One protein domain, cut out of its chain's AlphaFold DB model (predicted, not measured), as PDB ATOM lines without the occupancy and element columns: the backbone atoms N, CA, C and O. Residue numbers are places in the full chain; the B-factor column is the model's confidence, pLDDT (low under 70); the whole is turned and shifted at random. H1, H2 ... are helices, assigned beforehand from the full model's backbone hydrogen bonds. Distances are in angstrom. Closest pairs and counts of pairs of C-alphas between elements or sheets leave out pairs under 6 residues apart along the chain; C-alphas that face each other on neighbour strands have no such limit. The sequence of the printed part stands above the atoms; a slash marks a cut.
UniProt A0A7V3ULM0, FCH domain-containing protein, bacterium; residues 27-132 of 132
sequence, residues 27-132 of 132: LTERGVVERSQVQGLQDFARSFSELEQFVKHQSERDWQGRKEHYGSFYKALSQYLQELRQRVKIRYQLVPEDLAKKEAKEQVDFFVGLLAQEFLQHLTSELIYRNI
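What this domain is: This is residues 27 to 132 of the 132 residues of the protein "FCH domain-containing protein" of bacterium (UniProt A0A7V3ULM0). Two long helices, H4 and H5, cross at a steep angle, and the shorter H2 and H3 pack on them where they spread apart, H2 along the later half of H5 and H3 along the first half of H4. Together H2, H3, H4 and H5 make an up-and-down bundle, each running against the one before it, while the tiny H1 sits on the other side of the spread from H2. The printed part has 106 residues with five named helices, H1 to H5 in order, and no named strand; the class is all helix. It is compact, with a radius of gyration of the C-alphas of 14.9 A, yet elongated, spanning 50 by 29 by 23 A.

How they stand to each other: Start at H1, residues 27 to 30, which only just touches H4, residues 68 to 90, with 3 pairs of C-alphas within 8 A; the closest C-alphas are those of Arg 30 and Phe 73, 5.9 A apart. Go on to H2, residues 35 to 44, which is apart from H1. H2 touches residues 117 to 128 of H5, residues 101 to 130, at a shallow tilt of 21 degrees, opposite ways; the closest C-alphas, of Val 38 and Thr 124, are 6.3 A apart. H2 forms a hairpin with H3, residues 48 to 60, at a steep tilt of 42 degrees, the C-alphas of Phe 44 and Leu 51 being closest at 4.9 A. H3 and H4 form the next hairpin, at a shallow tilt of 34 degrees, only just short of steep; look at Ser 59 and Tyr 74, whose C-alphas are closest at 4.8 A. H4 and H5 form the last hairpin, at a steep tilt of 43 degrees, closest at the C-alphas of Arg 85 and Val 112, 5.7 A. H5 is the hub, touching the four other helices. In H2, H3, H4 and H5 every O i to N i+4 pair is within hydrogen-bond range; H1 is too short for such a pair.

Where its parts are: Find C-alpha 27 at (-41.598, -57.849, 9.904), where H1 begins; it covers 5.1 A. H2 covers 14.9 A and H3 18.1 A from first to last C-alpha. From C-alpha 68 at (-43.040, -56.494, -5.671), H4 runs 33.5 A. H5, 42.2 A long, ends at C-alpha 130, at (-37.470, -65.800, 11.239).

The domain as a whole: The two C-alphas farthest apart are those of Gly 65 and Asp 98, 51.0 A. The printed part has no cut and no long link. The mean pLDDT of the printed part is 91.3, and residue 132, the chain's last, is under 70.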
ATOM      1  N   LEU A  27     -41.717 -56.593  10.657       94.38
ATOM      2  CA  LEU A  27     -41.598 -57.849   9.904       94.38
ATOM      3  C   LEU A  27     -42.869 -58.696   9.944       94.38
ATOM      4  O   LEU A  27     -43.150 -59.428   8.999       94.38
ATOM      5  N   THR A  28     -43.659 -58.587  11.010       93.94
ATOM      6  CA  THR A  28     -44.963 -59.260  11.101       93.94
ATOM      7  C   THR A  28     -45.957 -58.680  10.097       93.94
ATOM      8  O   THR A  28     -46.677 -59.426   9.441       93.94
ATOM      9  N   GLU A  29     -45.974 -57.358   9.935       93.31
ATOM     10  CA  GLU A  29     -46.902 -56.666   9.037       93.31
ATOM     11  C   GLU A  29     -46.436 -56.639   7.576       93.31
ATOM     12  O   GLU A  29     -47.260 -56.622   6.663       93.31
ATOM     13  N   ARG A  30     -45.121 -56.566   7.340       92.06
ATOM     14  CA  ARG A  30     -44.537 -56.347   6.003       92.06
ATOM     15  C   ARG A  30     -43.907 -57.594   5.400       92.06
ATOM     16  O   ARG A  30     -43.617 -57.597   4.207       92.06
ATOM     17  N   GLY A  31     -43.751 -58.645   6.197       86.94
ATOM     18  CA  GLY A  31     -43.102 -59.880   5.793       86.94
ATOM     19  C   GLY A  31     -41.579 -59.788   5.818       86.94
ATOM     20  O   GLY A  31     -40.979 -58.745   6.092       86.94
ATOM     21  N   VAL A  32     -40.954 -60.927   5.540       88.06
ATOM     22  CA  VAL A  32     -39.500 -61.061   5.452       88.06
ATOM     23  C   VAL A  32     -39.009 -60.727   4.048       88.06
ATOM     24  O   VAL A  32     -39.711 -60.931   3.057       88.06
ATOM     25  N   VAL A  33     -37.776 -60.237   3.967       89.38
ATOM     26  CA  VAL A  33     -37.053 -60.051   2.707       89.38
ATOM     27  C   VAL A  33     -35.802 -60.919   2.696       89.38
ATOM     28  O   VAL A  33     -35.361 -61.408   3.737       89.38
ATOM     29  N   GLU A  34     -35.207 -61.114   1.522       88.94
ATOM     30  CA  GLU A  34     -33.911 -61.782   1.434       88.94
ATOM     31  C   GLU A  34     -32.856 -61.059   2.278       88.94
ATOM     32  O   GLU A  34     -32.763 -59.828   2.288       88.94
ATOM     33  N   ARG A  35     -31.968 -61.837   2.903       84.94
ATOM     34  CA  ARG A  35     -30.832 -61.319   3.680       84.94
ATOM     35  C   ARG A  35     -29.974 -60.317   2.894       84.94
ATOM     36  O   ARG A  35     -29.442 -59.378   3.480       84.94
ATOM     37  N   SER A  36     -29.879 -60.488   1.573       86.62
ATOM     38  CA  SER A  36     -29.173 -59.576   0.661       86.62
ATOM     39  C   SER A  36     -29.715 -58.138   0.714       86.62
ATOM     40  O   SER A  36     -28.936 -57.192   0.636       86.62
ATOM     41  N   GLN A  37     -31.029 -57.964   0.901       88.75
ATOM     42  CA  GLN A  37     -31.669 -56.649   1.000       88.75
ATOM     43  C   GLN A  37     -31.287 -55.939   2.301       88.75
ATOM     44  O   GLN A  37     -30.978 -54.749   2.302       88.75
ATOM     45  N   VAL A  38     -31.248 -56.683   3.407       85.06
ATOM     46  CA  VAL A  38     -30.932 -56.121   4.726       85.06
ATOM     47  C   VAL A  38     -29.448 -55.796   4.867       85.06
ATOM     48  O   VAL A  38     -29.098 -54.798   5.488       85.06
ATOM     49  N   GLN A  39     -28.572 -56.582   4.235       84.44
ATOM     50  CA  GLN A  39     -27.143 -56.270   4.197       84.44
ATOM     51  C   GLN A  39     -26.890 -54.902   3.546       84.44
ATOM     52  O   GLN A  39     -26.140 -54.097   4.091       84.44
ATOM     53  N   GLY A  40     -27.591 -54.605   2.444       85.62
ATOM     54  CA  GLY A  40     -27.527 -53.290   1.808       85.62
ATOM     55  C   GLY A  40     -27.949 -52.164   2.755       85.62
ATOM     56  O   GLY A  40     -27.272 -51.147   2.828       85.62
ATOM     57  N   LEU A  41     -29.008 -52.353   3.551       89.69
ATOM     58  CA  LEU A  41     -29.430 -51.349   4.538       89.69
ATOM     59  C   LEU A  41     -28.327 -51.021   5.549       89.69
ATOM     60  O   LEU A  41     -28.131 -49.850   5.863       89.69
ATOM     61  N   GLN A  42     -27.593 -52.028   6.031       86.62
ATOM     62  CA  GLN A  42     -26.494 -51.816   6.976       86.62
ATOM     63  C   GLN A  42     -25.340 -51.016   6.358       86.62
ATOM     64  O   GLN A  42     -24.761 -50.163   7.031       86.62
ATOM     65  N   ASP A  43     -25.043 -51.229   5.074       86.31
ATOM     66  CA  ASP A  43     -23.973 -50.509   4.376       86.31
ATOM     67  C   ASP A  43     -24.264 -49.003   4.260       86.31
ATOM     68  O   ASP A  43     -23.353 -48.186   4.421       86.31
ATOM     69  N   PHE A  44     -25.534 -48.637   4.045       88.62
ATOM     70  CA  PHE A  44     -25.987 -47.244   3.940       88.62
ATOM     71  C   PHE A  44     -26.409 -46.624   5.280       88.62
ATOM     72  O   PHE A  44     -26.614 -45.416   5.355       88.62
ATOM     73  N   ALA A  45     -26.482 -47.404   6.363       86.25
ATOM     74  CA  ALA A  45     -26.857 -46.913   7.691       86.25
ATOM     75  C   ALA A  45     -25.780 -46.045   8.367       86.25
ATOM     76  O   ALA A  45     -26.003 -45.555   9.471       86.25
ATOM     77  N   ARG A  46     -24.618 -45.823   7.736       81.62
ATOM     78  CA  ARG A  46     -23.500 -45.024   8.283       81.62
ATOM     79  C   ARG A  46     -23.879 -43.568   8.553       81.62
ATOM     80  O   ARG A  46     -23.346 -42.960   9.479       81.62
ATOM     81  N   SER A  47     -24.811 -43.031   7.774       85.62
ATOM     82  CA  SER A  47     -25.435 -41.735   8.011       85.62
ATOM     83  C   SER A  47     -26.931 -41.814   7.726       85.62
ATOM     84  O   SER A  47     -27.379 -42.567   6.860       85.62
ATOM     85  N   PHE A  48     -27.724 -41.011   8.439       89.44
ATOM     86  CA  PHE A  48     -29.169 -41.016   8.225       89.44
ATOM     87  C   PHE A  48     -29.549 -40.559   6.813       89.44
ATOM     88  O   PHE A  48     -30.462 -41.116   6.216       89.44
ATOM     89  N   SER A  49     -28.834 -39.577   6.260       90.19
ATOM     90  CA  SER A  49     -29.091 -39.062   4.913       90.19
ATOM     91  C   SER A  49     -28.844 -40.103   3.823       90.19
ATOM     92  O   SER A  49     -29.650 -40.217   2.904       90.19
ATOM     93  N   GLU A  50     -27.755 -40.871   3.922       92.38
ATOM     94  CA  GLU A  50     -27.460 -41.938   2.955       92.38
ATOM     95  C   GLU A  50     -28.485 -43.064   3.057       92.38
ATOM     96  O   GLU A  50     -28.986 -43.527   2.034       92.38
ATOM     97  N   LEU A  51     -28.861 -43.452   4.280       94.00
ATOM     98  CA  LEU A  51     -29.906 -44.442   4.513       94.00
ATOM     99  C   LEU A  51     -31.255 -43.986   3.945       94.00
ATOM    100  O   LEU A  51     -31.905 -44.735   3.219       94.00
ATOM    101  N   GLU A  52     -31.676 -42.760   4.255       94.19
ATOM    102  CA  GLU A  52     -32.930 -42.170   3.777       94.19
ATOM    103  C   GLU A  52     -32.963 -42.139   2.244       94.19
ATOM    104  O   GLU A  52     -33.952 -42.556   1.636       94.19
ATOM    105  N   GLN A  53     -31.864 -41.721   1.607       94.44
ATOM    106  CA  GLN A  53     -31.737 -41.705   0.152       94.44
ATOM    107  C   GLN A  53     -31.769 -43.114  -0.447       94.44
ATOM    108  O   GLN A  53     -32.469 -43.337  -1.436       94.44
ATOM    109  N   PHE A  54     -31.045 -44.067   0.143       94.81
ATOM    110  CA  PHE A  54     -31.026 -45.453  -0.310       94.81
ATOM    111  C   PHE A  54     -32.420 -46.079  -0.232       94.81
ATOM    112  O   PHE A  54     -32.921 -46.594  -1.231       94.81
ATOM    113  N   VAL A  55     -33.080 -45.983   0.925       95.69
ATOM    114  CA  VAL A  55     -34.428 -46.526   1.140       95.69
ATOM    115  C   VAL A  55     -35.429 -45.876   0.192       95.69
ATOM    116  O   VAL A  55     -36.241 -46.579  -0.410       95.69
ATOM    117  N   LYS A  56     -35.348 -44.554   0.000       95.06
ATOM    118  CA  LYS A  56     -36.192 -43.844  -0.964       95.06
ATOM    119  C   LYS A  56     -35.982 -44.380  -2.380       95.06
ATOM    120  O   LYS A  56     -36.956 -44.751  -3.028       95.06
ATOM    121  N   HIS A  57     -34.733 -44.492  -2.827       95.19
ATOM    122  CA  HIS A  57     -34.417 -45.008  -4.156       95.19
ATOM    123  C   HIS A  57     -34.929 -46.440  -4.356       95.19
ATOM    124  O   HIS A  57     -35.532 -46.742  -5.382       95.19
ATOM    125  N   GLN A  58     -34.762 -47.313  -3.358       94.69
ATOM    126  CA  GLN A  58     -35.327 -48.661  -3.417       94.69
ATOM    127  C   GLN A  58     -36.861 -48.639  -3.423       94.69
ATOM    128  O   GLN A  58     -37.464 -49.451  -4.112       94.69
ATOM    129  N   SER A  59     -37.515 -47.718  -2.713       94.00
ATOM    130  CA  SER A  59     -38.984 -47.616  -2.708       94.00
ATOM    131  C   SER A  59     -39.578 -47.121  -4.032       94.00
ATOM    132  O   SER A  59     -40.712 -47.463  -4.358       94.00
ATOM    133  N   GLU A  60     -38.817 -46.329  -4.793       93.75
ATOM    134  CA  GLU A  60     -39.213 -45.766  -6.093       93.75
ATOM    135  C   GLU A  60     -38.818 -46.668  -7.271       93.75
ATOM    136  O   GLU A  60     -39.231 -46.430  -8.408       93.75
ATOM    137  N   ARG A  61     -38.015 -47.706  -7.016       93.56
ATOM    138  CA  ARG A  61     -37.615 -48.677  -8.028       93.56
ATOM    139  C   ARG A  61     -38.832 -49.447  -8.539       93.56
ATOM    140  O   ARG A  61     -39.688 -49.874  -7.768       93.56
ATOM    141  N   ASP A  62     -38.847 -49.695  -9.843       93.00
ATOM    142  CA  ASP A  62     -39.830 -50.575 -10.463       93.00
ATOM    143  C   ASP A  62     -39.505 -52.045 -10.144       93.00
ATOM    144  O   ASP A  62     -38.633 -52.679 -10.752       93.00
ATOM    145  N   TRP A  63     -40.151 -52.561  -9.100       90.25
ATOM    146  CA  TRP A  63     -40.042 -53.953  -8.688       90.25
ATOM    147  C   TRP A  63     -41.070 -54.792  -9.436       90.25
ATOM    148  O   TRP A  63     -42.257 -54.721  -9.140       90.25
ATOM    149  N   GLN A  64     -40.600 -55.629 -10.358       89.75
ATOM    150  CA  GLN A  64     -41.451 -56.512 -11.154       89.75
ATOM    151  C   GLN A  64     -41.179 -57.998 -10.865       89.75
ATOM    152  O   GLN A  64     -40.073 -58.395 -10.472       89.75
ATOM    153  N   GLY A  65     -42.176 -58.840 -11.133       88.00
ATOM    154  CA  GLY A  65     -42.080 -60.294 -11.176       88.00
ATOM    155  C   GLY A  65     -42.462 -60.978  -9.863       88.00
ATOM    156  O   GLY A  65     -43.625 -61.245  -9.603       88.00
ATOM    157  N   ARG A  66     -41.459 -61.403  -9.089       85.19
ATOM    158  CA  ARG A  66     -41.645 -62.002  -7.748       85.19
ATOM    159  C   ARG A  66     -41.056 -61.110  -6.652       85.19
ATOM    160  O   ARG A  66     -40.738 -61.590  -5.570       85.19
ATOM    161  N   LYS A  67     -40.825 -59.830  -6.953       90.19
ATOM    162  CA  LYS A  67     -40.036 -58.887  -6.137       90.19
ATOM    163  C   LYS A  67     -40.829 -57.659  -5.685       90.19
ATOM    164  O   LYS A  67     -40.289 -56.816  -4.981       90.19
ATOM    165  N   GLU A  68     -42.108 -57.571  -6.026       90.62
ATOM    166  CA  GLU A  68     -43.040 -56.494  -5.671       90.62
ATOM    167  C   GLU A  68     -43.104 -56.268  -4.151       90.62
ATOM    168  O   GLU A  68     -43.222 -55.139  -3.665       90.62
ATOM    169  N   HIS A  69     -42.979 -57.352  -3.381       90.44
ATOM    170  CA  HIS A  69     -42.942 -57.308  -1.923       90.44
ATOM    171  C   HIS A  69     -41.728 -56.528  -1.383       90.44
ATOM    172  O   HIS A  69     -41.856 -55.869  -0.354       90.44
ATOM    173  N   TYR A  70     -40.596 -56.487  -2.102       92.44
ATOM    174  CA  TYR A  70     -39.456 -55.632  -1.746       92.44
ATOM    175  C   TYR A  70     -39.807 -54.151  -1.863       92.44
ATOM    176  O   TYR A  70     -39.512 -53.382  -0.951       92.44
ATOM    177  N   GLY A  71     -40.507 -53.745  -2.925       93.56
ATOM    178  CA  GLY A  71     -40.988 -52.366  -3.059       93.56
ATOM    179  C   GLY A  71     -41.902 -51.958  -1.908       93.56
ATOM    180  O   GLY A  71     -41.733 -50.891  -1.315       93.56
ATOM    181  N   SER A  72     -42.820 -52.849  -1.524       92.69
ATOM    182  CA  SER A  72     -43.711 -52.633  -0.376       92.69
ATOM    183  C   SER A  72     -42.940 -52.518   0.944       92.69
ATOM    184  O   SER A  72     -43.222 -51.621   1.741       92.69
ATOM    185  N   PHE A  73     -41.932 -53.371   1.148       95.38
ATOM    186  CA  PHE A  73     -41.038 -53.324   2.304       95.38
ATOM    187  C   PHE A  73     -40.283 -51.988   2.388       95.38
ATOM    188  O   PHE A  73     -40.352 -51.311   3.413       95.38
ATOM    189  N   TYR A  74     -39.624 -51.551   1.309       96.06
ATOM    190  CA  TYR A  74     -38.865 -50.293   1.308       96.06
ATOM    191  C   TYR A  74     -39.758 -49.061   1.444       96.06
ATOM    192  O   TYR A  74     -39.373 -48.093   2.100       96.06
ATOM    193  N   LYS A  75     -40.972 -49.089   0.888       95.75
ATOM    194  CA  LYS A  75     -41.955 -48.018   1.084       95.75
ATOM    195  C   LYS A  75     -42.374 -47.900   2.550       95.75
ATOM    196  O   LYS A  75     -42.388 -46.793   3.086       95.75
ATOM    197  N   ALA A  76     -42.662 -49.024   3.206       96.50
ATOM    198  CA  ALA A  76     -42.977 -49.043   4.633       96.50
ATOM    199  C   ALA A  76     -41.780 -48.590   5.482       96.50
ATOM    200  O   ALA A  76     -41.947 -47.819   6.424       96.50
ATOM    201  N   LEU A  77     -40.562 -49.006   5.119       96.81
ATOM    202  CA  LEU A  77     -39.345 -48.590   5.812       96.81
ATOM    203  C   LEU A  77     -39.121 -47.079   5.679       96.81
ATOM    204  O   LEU A  77     -38.818 -46.417   6.665       96.81
ATOM    205  N   SER A  78     -39.338 -46.513   4.489       96.50
ATOM    206  CA  SER A  78     -39.254 -45.066   4.262       96.50
ATOM    207  C   SER A  78     -40.208 -44.297   5.180       96.50
ATOM    208  O   SER A  78     -39.799 -43.339   5.836       96.50
ATOM    209  N   GLN A  79     -41.460 -44.754   5.281       96.56
ATOM    210  CA  GLN A  79     -42.464 -44.169   6.173       96.56
ATOM    211  C   GLN A  79     -42.038 -44.263   7.640       96.56
ATOM    212  O   GLN A  79     -42.056 -43.256   8.346       96.56
ATOM    213  N   TYR A  80     -41.566 -45.434   8.072       97.31
ATOM    214  CA  TYR A  80     -41.081 -45.642   9.432       97.31
ATOM    215  C   TYR A  80     -39.922 -44.698   9.791       97.31
ATOM    216  O   TYR A  80     -39.926 -44.103  10.865       97.31
ATOM    217  N   LEU A  81     -38.956 -44.486   8.891       96.44
ATOM    218  CA  LEU A  81     -37.850 -43.553   9.140       96.44
ATOM    219  C   LEU A  81     -38.336 -42.099   9.289       96.44
ATOM    220  O   LEU A  81     -37.806 -41.359  10.122       96.44
ATOM    221  N   GLN A  82     -39.376 -41.687   8.552       95.44
ATOM    222  CA  GLN A  82     -39.994 -40.366   8.751       95.44
ATOM    223  C   GLN A  82     -40.709 -40.263  10.100       95.44
ATOM    224  O   GLN A  82     -40.589 -39.246  10.787       95.44
ATOM    225  N   GLU A  83     -41.428 -41.308  10.507       96.12
ATOM    226  CA  GLU A  83     -42.053 -41.360  11.827       96.12
ATOM    227  C   GLU A  83     -41.010 -41.312  12.942       96.12
ATOM    228  O   GLU A  83     -41.179 -40.567  13.905       96.12
ATOM    229  N   LEU A  84     -39.907 -42.050  12.803       96.25
ATOM    230  CA  LEU A  84     -38.815 -42.055  13.768       96.25
ATOM    231  C   LEU A  84     -38.223 -40.651  13.938       96.25
ATOM    232  O   LEU A  84     -38.009 -40.209  15.069       96.25
ATOM    233  N   ARG A  85     -38.066 -39.901  12.838       94.50
ATOM    234  CA  ARG A  85     -37.678 -38.482  12.878       94.50
ATOM    235  C   ARG A  85     -38.652 -37.630  13.687       94.50
ATOM    236  O   ARG A  85     -38.216 -36.814  14.501       94.50
ATOM    237  N   GLN A  86     -39.959 -37.836  13.526       93.75
ATOM    238  CA  GLN A  86     -40.954 -37.132  14.344       93.75
ATOM    239  C   GLN A  86     -40.893 -37.546  15.816       93.75
ATOM    240  O   GLN A  86     -40.999 -36.692  16.694       93.75
ATOM    241  N   ARG A  87     -40.661 -38.830  16.113       95.44
ATOM    242  CA  ARG A  87     -40.536 -39.324  17.492       95.44
ATOM    243  C   ARG A  87     -39.322 -38.731  18.201       95.44
ATOM    244  O   ARG A  87     -39.462 -38.313  19.344       95.44
ATOM    245  N   VAL A  88     -38.175 -38.602  17.532       94.44
ATOM    246  CA  VAL A  88     -37.007 -37.900  18.097       94.44
ATOM    247  C   VAL A  88     -37.347 -36.454  18.445       94.44
ATOM    248  O   VAL A  88     -37.009 -35.990  19.530       94.44
ATOM    249  N   LYS A  89     -38.054 -35.761  17.545       89.75
ATOM    250  CA  LYS A  89     -38.399 -34.348  17.716       89.75
ATOM    251  C   LYS A  89     -39.452 -34.099  18.804       89.75
ATOM    252  O   LYS A  89     -39.375 -33.084  19.479       89.75
ATOM    253  N   ILE A  90     -40.455 -34.971  18.922       90.00
ATOM    254  CA  ILE A  90     -41.674 -34.695  19.708       90.00
ATOM    255  C   ILE A  90     -41.774 -35.584  20.952       90.00
ATOM    256  O   ILE A  90     -42.261 -35.142  21.987       90.00
ATOM    257  N   ARG A  91     -41.346 -36.847  20.861       92.62
ATOM    258  CA  ARG A  91     -41.611 -37.866  21.888       92.62
ATOM    259  C   ARG A  91     -40.409 -38.137  22.784       92.62
ATOM    260  O   ARG A  91     -40.572 -38.250  23.991       92.62
ATOM    261  N   TYR A  92     -39.223 -38.283  22.203       91.94
ATOM    262  CA  TYR A  92     -38.052 -38.758  22.938       91.94
ATOM    263  C   TYR A  92     -37.270 -37.650  23.637       91.94
ATOM    264  O   TYR A  92     -36.375 -37.978  24.396       91.94
ATOM    265  N   GLN A  93     -37.576 -36.366  23.422       85.56
ATOM    266  CA  GLN A  93     -36.930 -35.252  24.143       85.56
ATOM    267  C   GLN A  93     -35.382 -35.315  24.138       85.56
ATOM    268  O   GLN A  93     -34.725 -34.856  25.066       85.56
ATOM    269  N   LEU A  94     -34.780 -35.903  23.095       88.25
ATOM    270  CA  LEU A  94     -33.321 -36.081  22.991       88.25
ATOM    271  C   LEU A  94     -32.596 -34.772  22.644       88.25
ATOM    272  O   LEU A  94     -31.389 -34.649  22.860       88.25
ATOM    273  N   VAL A  95     -33.341 -33.817  22.088       88.81
ATOM    274  CA  VAL A  95     -32.858 -32.523  21.615       88.81
ATOM    275  C   VAL A  95     -33.417 -31.430  22.529       88.81
ATOM    276  O   VAL A  95     -34.637 -31.373  22.689       88.81
ATOM    277  N   PRO A  96     -32.566 -30.569  23.114       86.44
ATOM    278  CA  PRO A  96     -33.018 -29.426  23.904       86.44
ATOM    279  C   PRO A  96     -33.920 -28.475  23.099       86.44
ATOM    280  O   PRO A  96     -33.685 -28.231  21.913       86.44
ATOM    281  N   GLU A  97     -34.952 -27.931  23.748       85.50
ATOM    282  CA  GLU A  97     -35.956 -27.067  23.105       85.50
ATOM    283  C   GLU A  97     -35.457 -25.635  22.838       85.50
ATOM    284  O   GLU A  97     -36.031 -24.924  22.016       85.50
ATOM    285  N   ASP A  98     -34.382 -25.214  23.506       89.25
ATOM    286  CA  ASP A  98     -33.824 -23.858  23.480       89.25
ATOM    287  C   ASP A  98     -32.787 -23.622  22.366       89.25
ATOM    288  O   ASP A  98     -32.244 -22.524  22.232       89.25
ATOM    289  N   LEU A  99     -32.527 -24.630  21.532       89.75
ATOM    290  CA  LEU A  99     -31.555 -24.535  20.445       89.75
ATOM    291  C   LEU A  99     -32.040 -23.665  19.283       89.75
ATOM    292  O   LEU A  99     -33.220 -23.652  18.914       89.75
ATOM    293  N   ALA A 100     -31.092 -23.023  18.595       92.00
ATOM    294  CA  ALA A 100     -31.397 -22.371  17.331       92.00
ATOM    295  C   ALA A 100     -31.905 -23.406  16.314       92.00
ATOM    296  O   ALA A 100     -31.437 -24.544  16.253       92.00
ATOM    297  N   LYS A 101     -32.827 -22.998  15.434       89.81
ATOM    298  CA  LYS A 101     -33.491 -23.894  14.465       89.81
ATOM    299  C   LYS A 101     -32.524 -24.778  13.660       89.81
ATOM    300  O   LYS A 101     -32.859 -25.919  13.349       89.81
ATOM    301  N   LYS A 102     -31.351 -24.249  13.290       91.81
ATOM    302  CA  LYS A 102     -30.323 -24.997  12.549       91.81
ATOM    303  C   LYS A 102     -29.677 -26.082  13.418       91.81
ATOM    304  O   LYS A 102     -29.605 -27.225  12.986       91.81
ATOM    305  N   GLU A 103     -29.280 -25.737  14.637       91.38
ATOM    306  CA  GLU A 103     -28.651 -26.657  15.591       91.38
ATOM    307  C   GLU A 103     -29.629 -27.748  16.035       91.38
ATOM    308  O   GLU A 103     -29.277 -28.924  16.061       91.38
ATOM    309  N   ALA A 104     -30.889 -27.379  16.289       91.19
ATOM    310  CA  ALA A 104     -31.953 -28.330  16.592       91.19
ATOM    311  C   ALA A 104     -32.125 -29.353  15.460       91.19
ATOM    312  O   ALA A 104     -32.237 -30.550  15.712       91.19
ATOM    313  N   LYS A 105     -32.102 -28.900  14.197       90.75
ATOM    314  CA  LYS A 105     -32.179 -29.795  13.036       90.75
ATOM    315  C   LYS A 105     -30.985 -30.753  12.982       90.75
ATOM    316  O   LYS A 105     -31.195 -31.949  12.816       90.75
ATOM    317  N   GLU A 106     -29.766 -30.243  13.140       90.94
ATOM    318  CA  GLU A 106     -28.545 -31.059  13.121       90.94
ATOM    319  C   GLU A 106     -28.544 -32.112  14.240       90.94
ATOM    320  O   GLU A 106     -28.183 -33.265  14.000       90.94
ATOM    321  N   GLN A 107     -29.015 -31.756  15.439       92.25
ATOM    322  CA  GLN A 107     -29.164 -32.719  16.530       92.25
ATOM    323  C   GLN A 107     -30.252 -33.755  16.254       92.25
ATOM    324  O   GLN A 107     -30.025 -34.939  16.498       92.25
ATOM    325  N   VAL A 108     -31.409 -33.350  15.717       92.81
ATOM    326  CA  VAL A 108     -32.458 -34.302  15.319       92.81
ATOM    327  C   VAL A 108     -31.903 -35.293  14.300       92.81
ATOM    328  O   VAL A 108     -32.008 -36.492  14.525       92.81
ATOM    329  N   ASP A 109     -31.274 -34.825  13.221       91.00
ATOM    330  CA  ASP A 109     -30.727 -35.712  12.188       91.00
ATOM    331  C   ASP A 109     -29.655 -36.661  12.764       91.00
ATOM    332  O   ASP A 109     -29.624 -37.843  12.416       91.00
ATOM    333  N   PHE A 110     -28.835 -36.188  13.710       92.62
ATOM    334  CA  PHE A 110     -27.877 -37.032  14.423       92.62
ATOM    335  C   PHE A 110     -28.556 -38.137  15.250       92.62
ATOM    336  O   PHE A 110     -28.213 -39.311  15.104       92.62
ATOM    337  N   PHE A 111     -29.524 -37.791  16.106       94.94
ATOM    338  CA  PHE A 111     -30.205 -38.775  16.956       94.94
ATOM    339  C   PHE A 111     -31.042 -39.757  16.146       94.94
ATOM    340  O   PHE A 111     -31.063 -40.945  16.457       94.94
ATOM    341  N   VAL A 112     -31.695 -39.289  15.082       95.25
ATOM    342  CA  VAL A 112     -32.436 -40.161  14.170       95.25
ATOM    343  C   VAL A 112     -31.497 -41.153  13.495       95.25
ATOM    344  O   VAL A 112     -31.858 -42.319  13.384       95.25
ATOM    345  N   GLY A 113     -30.286 -40.740  13.111       93.69
ATOM    346  CA  GLY A 113     -29.275 -41.657  12.582       93.69
ATOM    347  C   GLY A 113     -28.912 -42.775  13.555       93.69
ATOM    348  O   GLY A 113     -28.921 -43.940  13.166       93.69
ATOM    349  N   LEU A 114     -28.672 -42.438  14.825       94.06
ATOM    350  CA  LEU A 114     -28.374 -43.437  15.857       94.06
ATOM    351  C   LEU A 114     -29.544 -44.403  16.073       94.06
ATOM    352  O   LEU A 114     -29.357 -45.615  16.056       94.06
ATOM    353  N   LEU A 115     -30.765 -43.886  16.226       96.12
ATOM    354  CA  LEU A 115     -31.935 -44.739  16.442       96.12
ATOM    355  C   LEU A 115     -32.290 -45.570  15.200       96.12
ATOM    356  O   LEU A 115     -32.781 -46.687  15.331       96.12
ATOM    357  N   ALA A 116     -32.039 -45.060  13.994       96.12
ATOM    358  CA  ALA A 116     -32.237 -45.823  12.769       96.12
ATOM    359  C   ALA A 116     -31.259 -47.004  12.683       96.12
ATOM    360  O   ALA A 116     -31.670 -48.091  12.286       96.12
ATOM    361  N   GLN A 117     -29.999 -46.821  13.090       94.00
ATOM    362  CA  GLN A 117     -29.019 -47.912  13.169       94.00
ATOM    363  C   GLN A 117     -29.464 -48.999  14.152       94.00
ATOM    364  O   GLN A 117     -29.504 -50.170  13.776       94.00
ATOM    365  N   GLU A 118     -29.868 -48.612  15.364       95.38
ATOM    366  CA  GLU A 118     -30.387 -49.542  16.377       95.38
ATOM    367  C   GLU A 118     -31.605 -50.318  15.852       95.38
ATOM    368  O   GLU A 118     -31.653 -51.545  15.915       95.38
ATOM    369  N   PHE A 119     -32.565 -49.620  15.238       96.69
ATOM    370  CA  PHE A 119     -33.725 -50.263  14.625       96.69
ATOM    371  C   PHE A 119     -33.333 -51.254  13.521       96.69
ATOM    372  O   PHE A 119     -33.852 -52.366  13.488       96.69
ATOM    373  N   LEU A 120     -32.416 -50.886  12.620       95.12
ATOM    374  CA  LEU A 120     -31.963 -51.780  11.551       95.12
ATOM    375  C   LEU A 120     -31.221 -53.002  12.094       95.12
ATOM    376  O   LEU A 120     -31.329 -54.084  11.514       95.12
ATOM    377  N   GLN A 121     -30.495 -52.860  13.201       93.88
ATOM    378  CA  GLN A 121     -29.853 -53.981  13.876       93.88
ATOM    379  C   GLN A 121     -30.891 -54.955  14.446       93.88
ATOM    380  O   GLN A 121     -30.778 -56.163  14.204       93.88
ATOM    381  N   HIS A 122     -31.935 -54.450  15.112       95.75
ATOM    382  CA  HIS A 122     -33.061 -55.269  15.581       95.75
ATOM    383  C   HIS A 122     -33.791 -55.940  14.420       95.75
ATOM    384  O   HIS A 122     -33.989 -57.151  14.431       95.75
ATOM    385  N   LEU A 123     -34.093 -55.181  13.364       95.12
ATOM    386  CA  LEU A 123     -34.750 -55.679  12.156       95.12
ATOM    387  C   LEU A 123     -33.943 -56.794  11.485       95.12
ATOM    388  O   LEU A 123     -34.504 -57.803  11.070       95.12
ATOM    389  N   THR A 124     -32.620 -56.634  11.399       92.75
ATOM    390  CA  THR A 124     -31.739 -57.661  10.830       92.75
ATOM    391  C   THR A 124     -31.736 -58.917  11.690       92.75
ATOM    392  O   THR A 124     -31.837 -60.020  11.159       92.75
ATOM    393  N   SER A 125     -31.624 -58.750  13.007       92.88
ATOM    394  CA  SER A 125     -31.582 -59.863  13.959       92.88
ATOM    395  C   SER A 125     -32.874 -60.676  13.904       92.88
ATOM    396  O   SER A 125     -32.827 -61.895  13.753       92.88
ATOM    397  N   GLU A 126     -34.018 -59.996  13.910       94.12
ATOM    398  CA  GLU A 126     -35.335 -60.622  13.831       94.12
ATOM    399  C   GLU A 126     -35.568 -61.301  12.474       94.12
ATOM    400  O   GLU A 126     -36.101 -62.407  12.398       94.12
ATOM    401  N   LEU A 127     -35.111 -60.688  11.380       90.81
ATOM    402  CA  LEU A 127     -35.194 -61.297  10.056       90.81
ATOM    403  C   LEU A 127     -34.337 -62.560   9.953       90.81
ATOM    404  O   LEU A 127     -34.761 -63.523   9.317       90.81
ATOM    405  N   ILE A 128     -33.143 -62.569  10.554       88.56
ATOM    406  CA  ILE A 128     -32.305 -63.770  10.626       88.56
ATOM    407  C   ILE A 128     -33.030 -64.847  11.431       88.56
ATOM    408  O   ILE A 128     -33.131 -65.967  10.948       88.56
ATOM    409  N   TYR A 129     -33.577 -64.503  12.598       89.31
ATOM    410  CA  TYR A 129     -34.307 -65.440  13.451       89.31
ATOM    411  C   TYR A 129     -35.500 -66.091  12.733       89.31
ATOM    412  O   TYR A 129     -35.668 -67.303  12.807       89.31
ATOM    413  N   ARG A 130     -36.287 -65.312  11.979       87.25
ATOM    414  CA  ARG A 130     -37.470 -65.800  11.239       87.25
ATOM    415  C   ARG A 130     -37.161 -66.608   9.976       87.25
ATOM    416  O   ARG A 130     -38.069 -67.230   9.436       87.25
ATOM    417  N   ASN A 131     -35.934 -66.534   9.466       73.38
ATOM    418  CA  ASN A 131     -35.495 -67.263   8.269       73.38
ATOM    419  C   ASN A 131     -34.677 -68.527   8.597       73.38
ATOM    420  O   ASN A 131     -34.125 -69.140   7.678       73.38
ATOM    421  N   ILE A 132     -34.562 -68.885   9.879       58.22
ATOM    422  CA  ILE A 132     -34.068 -70.189  10.347       58.22
ATOM    423  C   ILE A 132     -35.242 -71.168  10.367       58.22
ATOM    424  O   ILE A 132     -35.041 -72.311   9.901       58.22
TER     425      ILE A 132